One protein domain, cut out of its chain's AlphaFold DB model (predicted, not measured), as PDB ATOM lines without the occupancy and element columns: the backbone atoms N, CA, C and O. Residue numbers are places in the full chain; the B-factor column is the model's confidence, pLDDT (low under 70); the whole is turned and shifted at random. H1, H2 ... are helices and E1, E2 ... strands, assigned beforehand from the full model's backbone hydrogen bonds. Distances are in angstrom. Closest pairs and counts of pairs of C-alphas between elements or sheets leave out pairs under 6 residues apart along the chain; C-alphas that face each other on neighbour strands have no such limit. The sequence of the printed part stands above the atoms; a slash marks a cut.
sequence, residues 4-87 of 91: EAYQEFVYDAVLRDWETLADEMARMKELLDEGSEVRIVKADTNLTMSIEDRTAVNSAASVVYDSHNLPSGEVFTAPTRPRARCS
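This is residues 4 to 87 of the 91 residues of the protein "Thermophilic metalloprotease (M29)" of Halolamina pelagica (UniProt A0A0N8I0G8). A two-stranded hairpin, E1 and E2, rises from one end of the longer helix H2, and the helix H1 slants away from the other end, so that the three make a wide U with H2 as its base. The long unnamed stretch of residues 51 to 87 runs back along H2, makes a loop, returns beside its own path and ends beside E2; residues 4 to 9 of H1 stick out. The printed part has 84 residues with two named helices and two named strands, in the order H1, H2, E1, E2; the class is mixed, helices and strands, with under half of the residues in named elements. The sheet has the order E1 - E2 and is antiparallel. The whole is loose, with a radius of gyration of the C-alphas of 15.7 A and spans of 45 by 31 by 19 A.

E1 is residues 37 to 42, 16.8 A from first to last C-alpha, and E2 is residues 45 to 50, 16.3 A. C-alpha 50, where E2 ends, is at (32.356, 16.874, -27.420). H2, residues 18 to 34, is 24.0 A long, from C-alpha 18 at (22.947, 7.144, -53.736), and has a kink of 27 degrees near residue 25. H1, residues 4 to 14, is 15.4 A long and begins with C-alpha 4 at (-0.388, 11.786, -56.187).

E1 and E2 form a hairpin, antiparallel with 176 degrees between their directions. The C-alphas of Glu 37 and Ser 50 face each other at 4.3 A. N 40 and O 47 are within hydrogen-bond range at 2.8 A, and N 47 and O 40 at 2.9 A. Residues 47 to 48 of E2 also pair with residues 85 to 86, antiparallel. Within the unnamed stretch, residues 57 to 58 pair with residues 75 to 76, antiparallel. H2 is apart from E2. H1 is apart from H2, from E1 and from E2. Every O i to N i+4 pair is within hydrogen-bond range in H1, and 11 of 13 are in H2.

The two C-alphas farthest apart are those of Glu 4 and Asp 53, at 46.0 A. The first and last printed C-alphas, those of Glu 4 and Ser 87, are 45.5 A apart. The printed part has no cut. The links H1 to H2, H2 to E1 and E1 to E2 are tight. After E2, residues 51 to 87 hold no named element. Residues 4 to 9, which belong to H1, stand free. The mean pLDDT of the printed part is 90.9, and the model's confidence is low, under 70, at residues 82 to 84 and 86 to 87.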
ATOM      1  N   GLU A   4      -1.370  11.551 -55.127       97.88
ATOM      2  CA  GLU A   4      -0.388  11.786 -56.187       97.88
ATOM      3  C   GLU A   4       0.748  12.682 -55.688       97.88
ATOM      4  O   GLU A   4       1.913  12.335 -55.836       97.88
ATOM      5  N   ALA A   5       0.412  13.773 -54.992       97.69
ATOM      6  CA  ALA A   5       1.410  14.682 -54.434       97.69
ATOM      7  C   ALA A   5       2.294  14.008 -53.369       97.69
ATOM      8  O   ALA A   5       3.482  14.303 -53.265       97.69
ATOM      9  N   TYR A   6       1.732  13.102 -52.562       97.00
ATOM     10  CA  TYR A   6       2.522  12.332 -51.599       97.00
ATOM     11  C   TYR A   6       3.413  11.294 -52.293       97.00
ATOM     12  O   TYR A   6       4.564  11.117 -51.901       97.00
ATOM     13  N   GLN A   7       2.900  10.629 -53.330       97.25
ATOM     14  CA  GLN A   7       3.659   9.662 -54.117       97.25
ATOM     15  C   GLN A   7       4.869  10.317 -54.793       97.25
ATOM     16  O   GLN A   7       5.977   9.798 -54.669       97.25
ATOM     17  N   GLU A   8       4.672  11.459 -55.455       97.31
ATOM     18  CA  GLU A   8       5.757  12.238 -56.064       97.31
ATOM     19  C   GLU A   8       6.801  12.636 -55.017       97.31
ATOM     20  O   GLU A   8       7.980  12.347 -55.189       97.31
ATOM     21  N   PHE A   9       6.369  13.179 -53.871       95.94
ATOM     22  CA  PHE A   9       7.271  13.548 -52.777       95.94
ATOM     23  C   PHE A   9       8.143  12.378 -52.289       95.94
ATOM     24  O   PHE A   9       9.351  12.540 -52.098       95.94
ATOM     25  N   VAL A  10       7.556  11.195 -52.075       95.62
ATOM     26  CA  VAL A  10       8.303  10.017 -51.604       95.62
ATOM     27  C   VAL A  10       9.266   9.512 -52.675       95.62
ATOM     28  O   VAL A  10      10.407   9.183 -52.355       95.62
ATOM     29  N   TYR A  11       8.839   9.454 -53.937       95.44
ATOM     30  CA  TYR A  11       9.712   9.007 -55.019       95.44
ATOM     31  C   TYR A  11      10.868   9.968 -55.262       95.44
ATOM     32  O   TYR A  11      11.993   9.494 -55.371       95.44
ATOM     33  N   ASP A  12      10.652  11.278 -55.221       94.69
ATOM     34  CA  ASP A  12      11.735  12.260 -55.348       94.69
ATOM     35  C   ASP A  12      12.750  12.170 -54.195       94.69
ATOM     36  O   ASP A  12      13.948  12.413 -54.374       94.69
ATOM     37  N   ALA A  13      12.295  11.799 -52.995       93.06
ATOM     38  CA  ALA A  13      13.177  11.603 -51.848       93.06
ATOM     39  C   ALA A  13      14.020  10.316 -51.951       93.06
ATOM     40  O   ALA A  13      15.134  10.275 -51.424       93.06
ATOM     41  N   VAL A  14      13.494   9.270 -52.600       93.50
ATOM     42  CA  VAL A  14      14.093   7.923 -52.634       93.50
ATOM     43  C   VAL A  14      14.863   7.639 -53.930       93.50
ATOM     44  O   VAL A  14      15.912   6.995 -53.900       93.50
ATOM     45  N   LEU A  15      14.358   8.090 -55.076       93.31
ATOM     46  CA  LEU A  15      14.921   7.820 -56.399       93.31
ATOM     47  C   LEU A  15      15.999   8.851 -56.736       93.31
ATOM     48  O   LEU A  15      15.766   9.827 -57.447       93.31
ATOM     49  N   ARG A  16      17.203   8.624 -56.217       90.62
ATOM     50  CA  ARG A  16      18.380   9.454 -56.479       90.62
ATOM     51  C   ARG A  16      19.638   8.624 -56.630       90.62
ATOM     52  O   ARG A  16      19.653   7.432 -56.335       90.62
ATOM     53  N   ASP A  17      20.695   9.286 -57.076       93.25
ATOM     54  CA  ASP A  17      22.027   8.710 -57.094       93.25
ATOM     55  C   ASP A  17      22.584   8.626 -55.663       93.25
ATOM     56  O   ASP A  17      23.051   9.609 -55.080       93.25
ATOM     57  N   TRP A  18      22.471   7.433 -55.084       92.38
ATOM     58  CA  TRP A  18      22.947   7.144 -53.736       92.38
ATOM     59  C   TRP A  18      24.465   7.045 -53.642       92.38
ATOM     60  O   TRP A  18      24.994   7.265 -52.557       92.38
ATOM     61  N   GLU A  19      25.160   6.730 -54.735       91.69
ATOM     62  CA  GLU A  19      26.623   6.670 -54.765       91.69
ATOM     63  C   GLU A  19      27.196   8.084 -54.694       91.69
ATOM     64  O   GLU A  19      27.969   8.388 -53.787       91.69
ATOM     65  N   THR A  20      26.690   8.990 -55.536       93.62
ATOM     66  CA  THR A  20      27.071  10.407 -55.484       93.62
ATOM     67  C   THR A  20      26.792  11.008 -54.100       93.62
ATOM     68  O   THR A  20      27.662  11.652 -53.516       93.62
ATOM     69  N   LEU A  21      25.607  10.769 -53.520       93.69
ATOM     70  CA  LEU A  21      25.297  11.274 -52.177       93.69
ATOM     71  C   LEU A  21      26.207  10.657 -51.097       93.69
ATOM     72  O   LEU A  21      26.580  11.338 -50.139       93.69
ATOM     73  N   ALA A  22      26.569   9.380 -51.236       93.94
ATOM     74  CA  ALA A  22      27.472   8.699 -50.317       93.94
ATOM     75  C   ALA A  22      28.863   9.349 -50.305       93.94
ATOM     76  O   ALA A  22      29.380   9.616 -49.217       93.94
ATOM     77  N   ASP A  23      29.412   9.677 -51.476       94.50
ATOM     78  CA  ASP A  23      30.698  10.371 -51.618       94.50
ATOM     79  C   ASP A  23      30.654  11.785 -51.032       94.50
ATOM     80  O   ASP A  23      31.575  12.228 -50.336       94.50
ATOM     81  N   GLU A  24      29.557  12.513 -51.258       95.25
ATOM     82  CA  GLU A  24      29.390  13.841 -50.674       95.25
ATOM     83  C   GLU A  24      29.403  13.794 -49.145       95.25
ATOM     84  O   GLU A  24      30.072  14.618 -48.510       95.25
ATOM     85  N   MET A  25      28.698  12.821 -48.569       95.50
ATOM     86  CA  MET A  25      28.614  12.600 -47.129       95.50
ATOM     87  C   MET A  25      29.899  12.015 -46.531       95.50
ATOM     88  O   MET A  25      30.192  12.288 -45.367       95.50
ATOM     89  N   ALA A  26      30.713  11.291 -47.305       95.75
ATOM     90  CA  ALA A  26      32.018  10.803 -46.854       95.75
ATOM     91  C   ALA A  26      32.912  11.955 -46.368       95.75
ATOM     92  O   ALA A  26      33.498  11.867 -45.293       95.75
ATOM     93  N   ARG A  27      32.890  13.094 -47.072       97.00
ATOM     94  CA  ARG A  27      33.607  14.315 -46.659       97.00
ATOM     95  C   ARG A  27      33.118  14.857 -45.314       97.00
ATOM     96  O   ARG A  27      33.904  15.329 -44.502       97.00
ATOM     97  N   MET A  28      31.810  14.799 -45.054       96.44
ATOM     98  CA  MET A  28      31.255  15.210 -43.759       96.44
ATOM     99  C   MET A  28      31.653  14.234 -42.647       96.44
ATOM    100  O   MET A  28      31.936  14.664 -41.530       96.44
ATOM    101  N   LYS A  29      31.703  12.934 -42.954       97.06
ATOM    102  CA  LYS A  29      32.198  11.911 -42.032       97.06
ATOM    103  C   LYS A  29      33.666  12.145 -41.673       97.06
ATOM    104  O   LYS A  29      33.969  12.126 -40.488       97.06
ATOM    105  N   GLU A  30      34.528  12.435 -42.642       97.44
ATOM    106  CA  GLU A  30      35.942  12.769 -42.402       97.44
ATOM    107  C   GLU A  30      36.087  13.960 -41.447       97.44
ATOM    108  O   GLU A  30      36.779  13.863 -40.438       97.44
ATOM    109  N   LEU A  31      35.347  15.050 -41.685       96.94
ATOM    110  CA  LEU A  31      35.367  16.227 -40.805       96.94
ATOM    111  C   LEU A  31      34.922  15.918 -39.369       96.94
ATOM    112  O   LEU A  31      35.435  16.511 -38.420       96.94
ATOM    113  N   LEU A  32      33.939  15.031 -39.202       97.12
ATOM    114  CA  LEU A  32      33.478  14.612 -37.880       97.12
ATOM    115  C   LEU A  32      34.471  13.663 -37.204       97.12
ATOM    116  O   LEU A  32      34.677  13.796 -36.004       97.12
ATOM    117  N   ASP A  33      35.085  12.743 -37.950       97.00
ATOM    118  CA  ASP A  33      36.076  11.793 -37.431       97.00
ATOM    119  C   ASP A  33      37.378  12.495 -36.998       97.00
ATOM    120  O   ASP A  33      38.008  12.086 -36.025       97.00
ATOM    121  N   GLU A  34      37.783  13.559 -37.699       96.94
ATOM    122  CA  GLU A  34      38.953  14.378 -37.343       96.94
ATOM    123  C   GLU A  34      38.662  15.386 -36.215       96.94
ATOM    124  O   GLU A  34      39.579  15.888 -35.556       96.94
ATOM    125  N   GLY A  35      37.387  15.716 -36.000       96.06
ATOM    126  CA  GLY A  35      36.939  16.691 -35.014       96.06
ATOM    127  C   GLY A  35      36.811  16.125 -33.596       96.06
ATOM    128  O   GLY A  35      36.650  14.933 -33.374       96.06
ATOM    129  N   SER A  36      36.819  17.012 -32.597       96.25
ATOM    130  CA  SER A  36      36.600  16.652 -31.182       96.25
ATOM    131  C   SER A  36      35.431  17.394 -30.528       96.25
ATOM    132  O   SER A  36      35.012  17.057 -29.416       96.25
ATOM    133  N   GLU A  37      34.854  18.389 -31.211       95.38
ATOM    134  CA  GLU A  37      33.740  19.199 -30.721       95.38
ATOM    135  C   GLU A  37      32.810  19.631 -31.864       95.38
ATOM    136  O   GLU A  37      33.255  20.056 -32.927       95.38
ATOM    137  N   VAL A  38      31.503  19.582 -31.608       95.56
ATOM    138  CA  VAL A  38      30.463  20.171 -32.457       95.56
ATOM    139  C   VAL A  38      29.821  21.332 -31.710       95.56
ATOM    140  O   VAL A  38      29.386  21.189 -30.561       95.56
ATOM    141  N   ARG A  39      29.704  22.479 -32.386       95.19
ATOM    142  CA  ARG A  39      28.986  23.653 -31.887       95.19
ATOM    143  C   ARG A  39      27.872  24.055 -32.847       95.19
ATOM    144  O   ARG A  39      28.130  24.408 -33.993       95.19
ATOM    145  N   ILE A  40      26.641  24.059 -32.353       94.69
ATOM    146  CA  ILE A  40      25.446  24.455 -33.102       94.69
ATOM    147  C   ILE A  40      25.012  25.837 -32.619       94.69
ATOM    148  O   ILE A  40      24.712  26.006 -31.435       94.69
ATOM    149  N   VAL A  41      24.974  26.814 -33.531       95.81
ATOM    150  CA  VAL A  41      24.600  28.207 -33.238       95.81
ATOM    151  C   VAL A  41      23.425  28.650 -34.115       95.81
ATOM    152  O   VAL A  41      23.485  28.573 -35.339       95.81
ATOM    153  N   LYS A  42      22.363  29.142 -33.479       95.38
ATOM    154  CA  LYS A  42      21.176  29.785 -34.062       95.38
ATOM    155  C   LYS A  42      20.662  30.841 -33.068       95.38
ATOM    156  O   LYS A  42      21.191  30.924 -31.965       95.38
ATOM    157  N   ALA A  43      19.642  31.620 -33.439       94.44
ATOM    158  CA  ALA A  43      19.053  32.673 -32.597       94.44
ATOM    159  C   ALA A  43      18.850  32.233 -31.132       94.44
ATOM    160  O   ALA A  43      19.421  32.846 -30.237       94.44
ATOM    161  N   ASP A  44      18.170  31.102 -30.922       94.19
ATOM    162  CA  ASP A  44      17.850  30.575 -29.586       94.19
ATOM    163  C   ASP A  44      18.576  29.251 -29.294       94.19
ATOM    164  O   ASP A  44      18.128  28.409 -28.516       94.19
ATOM    165  N   THR A  45      19.690  28.985 -29.980       91.81
ATOM    166  CA  THR A  45      20.440  27.732 -29.820       91.81
ATOM    167  C   THR A  45      21.926  28.022 -29.812       91.81
ATOM    168  O   THR A  45      22.475  28.516 -30.786       91.81
ATOM    169  N   ASN A  46      22.601  27.683 -28.721       94.75
ATOM    170  CA  ASN A  46      24.057  27.685 -28.657       94.75
ATOM    171  C   ASN A  46      24.490  26.461 -27.856       94.75
ATOM    172  O   ASN A  46      24.607  26.520 -26.627       94.75
ATOM    173  N   LEU A  47      24.629  25.349 -28.572       92.50
ATOM    174  CA  LEU A  47      24.871  24.026 -28.020       92.50
ATOM    175  C   LEU A  47      26.277  23.567 -28.384       92.50
ATOM    176  O   LEU A  47      26.615  23.515 -29.563       92.50
ATOM    177  N   THR A  48      27.055  23.178 -27.380       94.38
ATOM    178  CA  THR A  48      28.385  22.597 -27.577       94.38
ATOM    179  C   THR A  48      28.434  21.176 -27.025       94.38
ATOM    180  O   THR A  48      28.031  20.930 -25.878       94.38
ATOM    181  N   MET A  49      28.944  20.248 -27.832       94.25
ATOM    182  CA  MET A  49      29.078  18.825 -27.518       94.25
ATOM    183  C   MET A  49      30.463  18.330 -27.923       94.25
ATOM    184  O   MET A  49      30.894  18.581 -29.041       94.25
ATOM    185  N   SER A  50      31.136  17.592 -27.041       95.06
ATOM    186  CA  SER A  50      32.356  16.874 -27.420       95.06
ATOM    187  C   SER A  50      31.995  15.603 -28.187       95.06
ATOM    188  O   SER A  50      31.063  14.892 -27.795       95.06
ATOM    189  N   ILE A  51      32.737  15.350 -29.258       96.06
ATOM    190  CA  ILE A  51      32.733  14.124 -30.065       96.06
ATOM    191  C   ILE A  51      34.123  13.464 -30.051       96.06
ATOM    192  O   ILE A  51      34.448  12.672 -30.921       96.06
ATOM    193  N   GLU A  52      34.958  13.804 -29.067       95.06
ATOM    194  CA  GLU A  52      36.294  13.229 -28.918       95.06
ATOM    195  C   GLU A  52      36.209  11.704 -28.782       95.06
ATOM    196  O   GLU A  52      35.345  11.186 -28.057       95.06
ATOM    197  N   ASP A  53      37.091  11.008 -29.504       93.56
ATOM    198  CA  ASP A  53      37.144   9.548 -29.636       93.56
ATOM    199  C   ASP A  53      35.850   8.916 -30.179       93.56
ATOM    200  O   ASP A  53      35.474   7.791 -29.820       93.56
ATOM    201  N   ARG A  54      35.123   9.639 -31.037       95.12
ATOM    202  CA  ARG A  54      33.912   9.144 -31.695       95.12
ATOM    203  C   ARG A  54      34.134   8.978 -33.186       95.12
ATOM    204  O   ARG A  54      34.836   9.749 -33.818       95.12
ATOM    205  N   THR A  55      33.491   7.956 -33.737       95.06
ATOM    206  CA  THR A  55      33.461   7.700 -35.174       95.06
ATOM    207  C   THR A  55      32.076   8.047 -35.689       95.06
ATOM    208  O   THR A  55      31.064   7.656 -35.094       95.06
ATOM    209  N   ALA A  56      32.008   8.812 -36.766       96.44
ATOM    210  CA  ALA A  56      30.774   9.112 -37.457       96.44
ATOM    211  C   ALA A  56      30.342   7.953 -38.360       96.44
ATOM    212  O   ALA A  56      31.147   7.140 -38.814       96.44
ATOM    213  N   VAL A  57      29.050   7.870 -38.634       94.94
ATOM    214  CA  VAL A  57      28.439   6.874 -39.511       94.94
ATOM    215  C   VAL A  57      27.767   7.625 -40.646       94.94
ATOM    216  O   VAL A  57      26.994   8.546 -40.398       94.94
ATOM    217  N   ASN A  58      28.081   7.240 -41.880       94.62
ATOM    218  CA  ASN A  58      27.384   7.715 -43.068       94.62
ATOM    219  C   ASN A  58      26.243   6.738 -43.358       94.62
ATOM    220  O   ASN A  58      26.489   5.542 -43.508       94.62
ATOM    221  N   SER A  59      25.007   7.227 -43.390       92.75
ATOM    222  CA  SER A  59      23.819   6.385 -43.548       92.75
ATOM    223  C   SER A  59      23.320   6.288 -44.990       92.75
ATOM    224  O   SER A  59      22.205   5.796 -45.203       92.75
ATOM    225  N   ALA A  60      24.087   6.767 -45.980       92.00
ATOM    226  CA  ALA A  60      23.708   6.688 -47.389       92.00
ATOM    227  C   ALA A  60      23.306   5.256 -47.749       92.00
ATOM    228  O   ALA A  60      24.019   4.313 -47.412       92.00
ATOM    229  N   ALA A  61      22.194   5.097 -48.463       86.31
ATOM    230  CA  ALA A  61      21.725   3.799 -48.937       86.31
ATOM    231  C   ALA A  61      22.561   3.299 -50.134       86.31
ATOM    232  O   ALA A  61      22.039   3.074 -51.225       86.31
ATOM    233  N   SER A  62      23.876   3.175 -49.941       82.00
ATOM    234  CA  SER A  62      24.821   2.616 -50.904       82.00
ATOM    235  C   SER A  62      25.369   1.281 -50.405       82.00
ATOM    236  O   SER A  62      25.379   0.998 -49.207       82.00
ATOM    237  N   VAL A  63      25.873   0.465 -51.334       78.69
ATOM    238  CA  VAL A  63      26.496  -0.831 -51.013       78.69
ATOM    239  C   VAL A  63      27.691  -0.659 -50.070       78.69
ATOM    240  O   VAL A  63      27.921  -1.499 -49.209       78.69
ATOM    241  N   VAL A  64      28.435   0.443 -50.210       79.50
ATOM    242  CA  VAL A  64      29.629   0.733 -49.400       79.50
ATOM    243  C   VAL A  64      29.277   0.944 -47.926       79.50
ATOM    244  O   VAL A  64      30.040   0.531 -47.056       79.50
ATOM    245  N   TYR A  65      28.134   1.571 -47.646       81.12
ATOM    246  CA  TYR A  65      27.713   1.905 -46.284       81.12
ATOM    247  C   TYR A  65      26.676   0.938 -45.697       81.12
ATOM    248  O   TYR A  65      26.313   1.096 -44.534       81.12
ATOM    249  N   ASP A  66      26.231  -0.059 -46.475       82.31
ATOM    250  CA  ASP A  66      25.306  -1.135 -46.076       82.31
ATOM    251  C   ASP A  66      24.087  -0.632 -45.274       82.31
ATOM    252  O   ASP A  66      23.633  -1.232 -44.301       82.31
ATOM    253  N   SER A  67      23.571   0.538 -45.660       81.94
ATOM    254  CA  SER A  67      22.430   1.161 -44.997       81.94
ATOM    255  C   SER A  67      21.120   0.669 -45.601       81.94
ATOM    256  O   SER A  67      20.972   0.546 -46.819       81.94
ATOM    257  N   HIS A  68      20.131   0.436 -44.739       82.75
ATOM    258  CA  HIS A  68      18.786   0.002 -45.126       82.75
ATOM    259  C   HIS A  68      17.736   1.116 -45.009       82.75
ATOM    260  O   HIS A  68      16.545   0.867 -45.201       82.75
ATOM    261  N   ASN A  69      18.158   2.343 -44.688       84.50
ATOM    262  CA  ASN A  69      17.248   3.472 -44.531       84.50
ATOM    263  C   ASN A  69      16.997   4.150 -45.882       84.50
ATOM    264  O   ASN A  69      17.931   4.588 -46.549       84.50
ATOM    265  N   LEU A  70      15.727   4.265 -46.270       88.62
ATOM    266  CA  LEU A  70      15.281   5.008 -47.448       88.62
ATOM    267  C   LEU A  70      14.004   5.803 -47.109       88.62
ATOM    268  O   LEU A  70      13.045   5.203 -46.619       88.62
ATOM    269  N   PRO A  71      13.947   7.117 -47.399       91.00
ATOM    270  CA  PRO A  71      15.067   7.964 -47.809       91.00
ATOM    271  C   PRO A  71      16.087   8.146 -46.669       91.00
ATOM    272  O   PRO A  71      15.739   8.091 -45.492       91.00
ATOM    273  N   SER A  72      17.346   8.371 -47.035       90.81
ATOM    274  CA  SER A  72      18.454   8.665 -46.120       90.81
ATOM    275  C   SER A  72      19.201   9.931 -46.564       90.81
ATOM    276  O   SER A  72      18.767  10.616 -47.494       90.81
ATOM    277  N   GLY A  73      20.305  10.269 -45.902       90.31
ATOM    278  CA  GLY A  73      21.109  11.457 -46.197       90.31
ATOM    279  C   GLY A  73      21.701  12.120 -44.959       90.31
ATOM    280  O   GLY A  73      21.814  13.343 -44.929       90.31
ATOM    281  N   GLU A  74      22.022  11.342 -43.923       94.81
ATOM    282  CA  GLU A  74      22.619  11.859 -42.693       94.81
ATOM    283  C   GLU A  74      24.011  11.268 -42.447       94.81
ATOM    284  O   GLU A  74      24.308  10.114 -42.763       94.81
ATOM    285  N   VAL A  75      24.858  12.073 -41.814       96.12
ATOM    286  CA  VAL A  75      26.074  11.605 -41.159       96.12
ATOM    287  C   VAL A  75      25.934  11.921 -39.684       96.12
ATOM    288  O   VAL A  75      25.674  13.068 -39.317       96.12
ATOM    289  N   PHE A  76      26.083  10.915 -38.830       95.12
ATOM    290  CA  PHE A  76      25.829  11.075 -37.403       95.12
ATOM    291  C   PHE A  76      26.920  10.451 -36.544       95.12
ATOM    292  O   PHE A  76      27.569   9.479 -36.919       95.12
ATOM    293  N   THR A  77      27.101  11.002 -35.347       95.31
ATOM    294  CA  THR A  77      27.923  10.407 -34.294       95.31
ATOM    295  C   THR A  77      27.315  10.700 -32.926       95.31
ATOM    296  O   THR A  77      26.457  11.575 -32.782       95.31
ATOM    297  N   ALA A  78      27.737   9.952 -31.912       93.31
ATOM    298  CA  ALA A  78      27.276  10.141 -30.544       93.31
ATOM    299  C   ALA A  78      28.217  11.090 -29.786       93.31
ATOM    300  O   ALA A  78      29.427  10.932 -29.890       93.31
ATOM    301  N   PRO A  79      27.717  12.010 -28.945       93.50
ATOM    302  CA  PRO A  79      28.574  12.780 -28.046       93.50
ATOM    303  C   PRO A  79      29.354  11.888 -27.065       93.50
ATOM    304  O   PRO A  79      28.870  10.843 -26.618       93.50
ATOM    305  N   THR A  80      30.547  12.312 -26.642       88.56
ATOM    306  CA  THR A  80      31.393  11.566 -25.687       88.56
ATOM    307  C   THR A  80      30.699  11.355 -24.336       88.56
ATOM    308  O   THR A  80      30.806  10.277 -23.751       88.56
ATOM    309  N   ARG A  81      29.899  12.327 -23.874       77.94
ATOM    310  CA  ARG A  81      29.006  12.207 -22.707       77.94
ATOM    311  C   ARG A  81      27.626  12.796 -23.011       77.94
ATOM    312  O   ARG A  81      27.553  13.790 -23.729       77.94
ATOM    313  N   PRO A  82      26.545  12.312 -22.368       63.03
ATOM    314  CA  PRO A  82      25.177  12.789 -22.605       63.03
ATOM    315  C   PRO A  82      24.904  14.234 -22.140       63.03
ATOM    316  O   PRO A  82      23.760  14.676 -22.149       63.03
ATOM    317  N   ARG A  83      25.921  14.986 -21.696       59.78
ATOM    318  CA  ARG A  83      25.750  16.343 -21.169       59.78
ATOM    319  C   ARG A  83      26.315  17.364 -22.147       59.78
ATOM    320  O   ARG A  83      27.508  17.661 -22.126       59.78
ATOM    321  N   ALA A  84      25.434  17.914 -22.967       63.25
ATOM    322  CA  ALA A  84      25.735  19.080 -23.779       63.25
ATOM    323  C   ALA A  84      25.758  20.353 -22.913       63.25
ATOM    324  O   ALA A  84      25.060  20.445 -21.896       63.25
ATOM    325  N   ARG A  85      26.574  21.338 -23.294       74.19
ATOM    326  CA  ARG A  85      26.616  22.650 -22.631       74.19
ATOM    327  C   ARG A  85      25.795  23.645 -23.455       74.19
ATOM    328  O   ARG A  85      26.115  23.859 -24.619       74.19
ATOM    329  N   CYS A  86      24.766  24.250 -22.854       61.53
ATOM    330  CA  CYS A  86      24.109  25.447 -23.400       61.53
ATOM    331  C   CYS A  86      24.726  26.679 -22.737       61.53
ATOM    332  O   CYS A  86      24.921  26.696 -21.518       61.53
ATOM    333  N   SER A  87      25.039  27.711 -23.519       59.78
ATOM    334  CA  SER A  87      25.415  29.009 -22.943       59.78
ATOM    335  C   SER A  87      24.233  29.639 -22.191       59.78
ATOM    336  O   SER A  87      23.081  29.368 -22.528       59.78
TER     337      SER A  87